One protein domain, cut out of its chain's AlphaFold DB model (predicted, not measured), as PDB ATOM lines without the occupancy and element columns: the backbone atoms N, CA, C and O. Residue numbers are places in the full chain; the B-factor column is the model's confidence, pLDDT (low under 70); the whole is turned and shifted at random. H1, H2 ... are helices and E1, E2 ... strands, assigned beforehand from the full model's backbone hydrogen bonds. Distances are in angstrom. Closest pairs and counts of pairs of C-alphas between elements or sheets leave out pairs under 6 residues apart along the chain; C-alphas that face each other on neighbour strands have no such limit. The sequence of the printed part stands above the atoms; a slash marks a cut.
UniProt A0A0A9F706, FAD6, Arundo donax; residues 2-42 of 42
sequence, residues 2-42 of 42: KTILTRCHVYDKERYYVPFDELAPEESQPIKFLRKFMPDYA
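This is residues 2 to 42 of the 42 residues of the protein "FAD6" of Arundo donax (UniProt A0A0A9F706). With little regular structure, this is a loosely strung rod: a small hairpin, E1 and E2, and the short helix H1 toward one end, then a tail with the short helix H2 toward the other. Residues 32 to 37 stick out. The printed part has 41 residues, 16 in named elements, in the order E1, E2, H1, H2; the sheet E1 - E2 is antiparallel, the class mixed. It is loose, radius of gyration of the C-alphas 12.9 A, spanning 42 by 18 by 14 A.

Begin at E1, residues 9 to 12, which forms a hairpin with E2, residues 16 to 19; look for N 10 and O 18, within hydrogen-bond range at 2.8 A. Next comes H1, residues 20 to 23; the closest C-alphas of E1 and H1, His 9 and Phe 20, are 5.3 A apart. H2, residues 32 to 35, is apart from E1, E2 and H1. Both helices are too short for an O i to N i+4 pair; each has its one O i to N i+3 pair within range.

Find C-alpha 9 at (119.501, -8.470, 34.038), where E1 begins its 9.1 A; E2 measures 10.2 A, H1 and H2 5.2 A each. H2 ends at C-alpha 35, (109.288, -0.659, 50.290).

The printed part has no cut. Confidence is under 70 at residues 2 to 6 and 30 to 42.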
ATOM      1  N   LYS A   2     108.544 -14.531  52.090       40.47
ATOM      2  CA  LYS A   2     109.333 -14.668  50.854       40.47
ATOM      3  C   LYS A   2     109.148 -13.394  50.030       40.47
ATOM      4  O   LYS A   2     108.037 -13.113  49.595       40.47
ATOM      5  N   THR A   3     110.207 -12.618  49.847       51.47
ATOM      6  CA  THR A   3     110.182 -11.424  48.994       51.47
ATOM      7  C   THR A   3     110.332 -11.865  47.539       51.47
ATOM      8  O   THR A   3     111.332 -12.490  47.195       51.47
ATOM      9  N   ILE A   4     109.351 -11.564  46.683       52.56
ATOM     10  CA  ILE A   4     109.489 -11.759  45.234       52.56
ATOM     11  C   ILE A   4     110.213 -10.527  44.690       52.56
ATOM     12  O   ILE A   4     109.629  -9.453  44.580       52.56
ATOM     13  N   LEU A   5     111.503 -10.680  44.399       63.00
ATOM     14  CA  LEU A   5     112.302  -9.699  43.670       63.00
ATOM     15  C   LEU A   5     112.418 -10.178  42.226       63.00
ATOM     16  O   LEU A   5     112.928 -11.266  41.963       63.00
ATOM     17  N   THR A   6     111.965  -9.366  41.279       66.69
ATOM     18  CA  THR A   6     112.341  -9.538  39.877       66.69
ATOM     19  C   THR A   6     113.813  -9.153  39.741       66.69
ATOM     20  O   THR A   6     114.154  -7.987  39.938       66.69
ATOM     21  N   ARG A   7     114.698 -10.116  39.447       72.25
ATOM     22  CA  ARG A   7     116.118  -9.831  39.178       72.25
ATOM     23  C   ARG A   7     116.242  -9.063  37.863       72.25
ATOM     24  O   ARG A   7     115.875  -9.578  36.805       72.25
ATOM     25  N   CYS A   8     116.767  -7.845  37.929       77.44
ATOM     26  CA  CYS A   8     117.172  -7.100  36.744       77.44
ATOM     27  C   CYS A   8     118.387  -7.787  36.114       77.44
ATOM     28  O   CYS A   8     119.328  -8.137  36.822       77.44
ATOM     29  N   HIS A   9     118.359  -7.973  34.798       85.88
ATOM     30  CA  HIS A   9     119.501  -8.470  34.038       85.88
ATOM     31  C   HIS A   9     119.987  -7.370  33.100       85.88
ATOM     32  O   HIS A   9     119.177  -6.652  32.513       85.88
ATOM     33  N   VAL A  10     121.303  -7.250  32.966       87.69
ATOM     34  CA  VAL A  10     121.961  -6.339  32.029       87.69
ATOM     35  C   VAL A  10     122.576  -7.157  30.911       87.69
ATOM     36  O   VAL A  10     123.052  -8.270  31.134       87.69
ATOM     37  N   TYR A  11     122.535  -6.607  29.701       90.75
ATOM     38  CA  TYR A  11     123.186  -7.238  28.571       90.75
ATOM     39  C   TYR A  11     124.712  -7.171  28.716       90.75
ATOM     40  O   TYR A  11     125.275  -6.092  28.893       90.75
ATOM     41  N   ASP A  12     125.363  -8.320  28.597       89.75
ATOM     42  CA  ASP A  12     126.809  -8.495  28.543       89.75
ATOM     43  C   ASP A  12     127.165  -9.301  27.287       89.75
ATOM     44  O   ASP A  12     126.460 -10.236  26.915       89.75
ATOM     45  N   LYS A  13     128.251  -8.959  26.595       92.00
ATOM     46  CA  LYS A  13     128.562  -9.582  25.298       92.00
ATOM     47  C   LYS A  13     129.042 -11.034  25.428       92.00
ATOM     48  O   LYS A  13     128.824 -11.820  24.510       92.00
ATOM     49  N   GLU A  14     129.695 -11.384  26.531       94.00
ATOM     50  CA  GLU A  14     130.274 -12.716  26.746       94.00
ATOM     51  C   GLU A  14     129.266 -13.662  27.403       94.00
ATOM     52  O   GLU A  14     129.205 -14.850  27.081       94.00
ATOM     53  N   ARG A  15     128.447 -13.122  28.309       92.75
ATOM     54  CA  ARG A  15     127.500 -13.869  29.147       92.75
ATOM     55  C   ARG A  15     126.029 -13.608  28.791       92.75
ATOM     56  O   ARG A  15     125.143 -14.155  29.445       92.75
ATOM     57  N   TYR A  16     125.759 -12.826  27.744       88.50
ATOM     58  CA  TYR A  16     124.440 -12.395  27.257       88.50
ATOM     59  C   TYR A  16     123.637 -11.563  28.250       88.50
ATOM     60  O   TYR A  16     123.510 -10.367  28.056       88.50
ATOM     61  N   TYR A  17     123.071 -12.166  29.292       86.81
ATOM     62  CA  TYR A  17     122.263 -11.465  30.290       86.81
ATOM     63  C   TYR A  17     122.766 -11.823  31.678       86.81
ATOM     64  O   TYR A  17     122.539 -12.932  32.165       86.81
ATOM     65  N   VAL A  18     123.445 -10.875  32.315       90.50
ATOM     66  CA  VAL A  18     124.011 -11.050  33.653       90.50
ATOM     67  C   VAL A  18     123.150 -10.350  34.699       90.50
ATOM     68  O   VAL A  18     122.614  -9.273  34.424       90.50
ATOM     69  N   PRO A  19     122.986 -10.930  35.894       88.38
ATOM     70  CA  PRO A  19     122.238 -10.285  36.962       88.38
ATOM     71  C   PRO A  19     122.890  -8.961  37.390       88.38
ATOM     72  O   PRO A  19     124.097  -8.891  37.611       88.38
ATOM     73  N   PHE A  20     122.094  -7.897  37.517       85.94
ATOM     74  CA  PHE A  20     122.590  -6.563  37.884       85.94
ATOM     75  C   PHE A  20     123.238  -6.531  39.279       85.94
ATOM     76  O   PHE A  20     124.179  -5.778  39.513       85.94
ATOM     77  N   ASP A  21     122.781  -7.393  40.188       85.88
ATOM     78  CA  ASP A  21     123.337  -7.584  41.528       85.88
ATOM     79  C   ASP A  21     124.777  -8.122  41.531       85.88
ATOM     80  O   ASP A  21     125.508  -7.849  42.479       85.88
ATOM     81  N   GLU A  22     125.206  -8.825  40.476       86.88
ATOM     82  CA  GLU A  22     126.612  -9.226  40.308       86.88
ATOM     83  C   GLU A  22     127.496  -8.054  39.856       86.88
ATOM     84  O   GLU A  22     128.680  -8.019  40.181       86.88
ATOM     85  N   LEU A  23     126.933  -7.101  39.106       86.31
ATOM     86  CA  LEU A  23     127.677  -5.982  38.521       86.31
ATOM     87  C   LEU A  23     127.818  -4.795  39.478       86.31
ATOM     88  O   LEU A  23     128.875  -4.170  39.529       86.31
ATOM     89  N   ALA A  24     126.756  -4.470  40.214       85.00
ATOM     90  CA  ALA A  24     126.702  -3.300  41.086       85.00
ATOM     91  C   ALA A  24     125.994  -3.637  42.411       85.00
ATOM     92  O   ALA A  24     124.882  -3.167  42.665       85.00
ATOM     93  N   PRO A  25     126.607  -4.464  43.276       82.19
ATOM     94  CA  PRO A  25     125.966  -4.955  44.496       82.19
ATOM     95  C   PRO A  25     125.566  -3.841  45.478       82.19
ATOM     96  O   PRO A  25     124.551  -3.971  46.155       82.19
ATOM     97  N   GLU A  26     126.309  -2.731  45.539       82.06
ATOM     98  CA  GLU A  26     125.982  -1.602  46.431       82.06
ATOM     99  C   GLU A  26     124.792  -0.761  45.937       82.06
ATOM    100  O   GLU A  26     124.020  -0.217  46.738       82.06
ATOM    101  N   GLU A  27     124.618  -0.687  44.614       78.50
ATOM    102  CA  GLU A  27     123.509   0.013  43.959       78.50
ATOM    103  C   GLU A  27     122.270  -0.873  43.805       78.50
ATOM    104  O   GLU A  27     121.146  -0.367  43.737       78.50
ATOM    105  N   SER A  28     122.463  -2.195  43.794       76.12
ATOM    106  CA  SER A  28     121.412  -3.209  43.757       76.12
ATOM    107  C   SER A  28     120.664  -3.253  45.089       76.12
ATOM    108  O   SER A  28     120.819  -4.139  45.932       76.12
ATOM    109  N   GLN A  29     119.841  -2.235  45.299       70.44
ATOM    110  CA  GLN A  29     118.978  -2.109  46.457       70.44
ATOM    111  C   GLN A  29     117.546  -2.477  46.073       70.44
ATOM    112  O   GLN A  29     117.121  -2.254  44.936       70.44
ATOM    113  N   PRO A  30     116.746  -2.983  47.028       68.88
ATOM    114  CA  PRO A  30     115.306  -3.049  46.842       68.88
ATOM    115  C   PRO A  30     114.813  -1.676  46.388       68.88
ATOM    116  O   PRO A  30     115.184  -0.673  47.005       68.88
ATOM    117  N   ILE A  31     113.989  -1.622  45.335       67.94
ATOM    118  CA  ILE A  31     113.413  -0.364  44.848       67.94
ATOM    119  C   ILE A  31     112.774   0.329  46.056       67.94
ATOM    120  O   ILE A  31     111.751  -0.122  46.572       67.94
ATOM    121  N   LYS A  32     113.398   1.409  46.546       62.31
ATOM    122  CA  LYS A  32     112.992   2.075  47.799       62.31
ATOM    123  C   LYS A  32     111.532   2.519  47.759       62.31
ATOM    124  O   LYS A  32     110.883   2.592  48.796       62.31
ATOM    125  N   PHE A  33     111.006   2.782  46.564       58.53
ATOM    126  CA  PHE A  33     109.591   3.052  46.353       58.53
ATOM    127  C   PHE A  33     108.705   1.841  46.677       58.53
ATOM    128  O   PHE A  33     107.739   2.008  47.412       58.53
ATOM    129  N   LEU A  34     109.060   0.628  46.229       62.41
ATOM    130  CA  LEU A  34     108.307  -0.595  46.539       62.41
ATOM    131  C   LEU A  34     108.253  -0.874  48.045       62.41
ATOM    132  O   LEU A  34     107.218  -1.329  48.515       62.41
ATOM    133  N   ARG A  35     109.301  -0.528  48.816       63.00
ATOM    134  CA  ARG A  35     109.288  -0.659  50.290       63.00
ATOM    135  C   ARG A  35     108.093   0.039  50.948       63.00
ATOM    136  O   ARG A  35     107.579  -0.485  51.923       63.00
ATOM    137  N   LYS A  36     107.616   1.168  50.405       64.00
ATOM    138  CA  LYS A  36     106.440   1.890  50.935       64.00
ATOM    139  C   LYS A  36     105.119   1.140  50.735       64.00
ATOM    140  O   LYS A  36     104.152   1.439  51.422       64.00
ATOM    141  N   PHE A  37     105.077   0.209  49.785       66.75
ATOM    142  CA  PHE A  37     103.897  -0.594  49.456       66.75
ATOM    143  C   PHE A  37     104.015  -2.033  49.973       66.75
ATOM    144  O   PHE A  37     103.108  -2.833  49.754       66.75
ATOM    145  N   MET A  38     105.124  -2.382  50.639       69.12
ATOM    146  CA  MET A  38     105.270  -3.686  51.280       69.12
ATOM    147  C   MET A  38     104.484  -3.696  52.600       69.12
ATOM    148  O   MET A  38     104.675  -2.791  53.411       69.12
ATOM    149  N   PRO A  39     103.631  -4.710  52.834       65.38
ATOM    150  CA  PRO A  39     102.689  -4.727  53.957       65.38
ATOM    151  C   PRO A  39     103.346  -4.740  55.347       65.38
ATOM    152  O   PRO A  39     102.701  -4.364  56.316       65.38
ATOM    153  N   ASP A  40     104.627  -5.105  55.439       61.28
ATOM    154  CA  ASP A  40     105.330  -5.350  56.704       61.28
ATOM    155  C   ASP A  40     106.476  -4.346  56.983       61.28
ATOM    156  O   ASP A  40     107.415  -4.671  57.706       61.28
ATOM    157  N   TYR A  41     106.477  -3.152  56.365       59.91
ATOM    158  CA  TYR A  41     107.550  -2.145  56.542       59.91
ATOM    159  C   TYR A  41     107.269  -1.087  57.638       59.91
ATOM    160  O   TYR A  41     107.899  -0.030  57.637       59.91
ATOM    161  N   ALA A  42     106.336  -1.348  58.560       52.50
ATOM    162  CA  ALA A  42     106.060  -0.498  59.728       52.50
ATOM    163  C   ALA A  42     106.703  -1.060  61.002       52.50
ATOM    164  O   ALA A  42     106.622  -2.293  61.198       52.50
TER     165      ALA A  42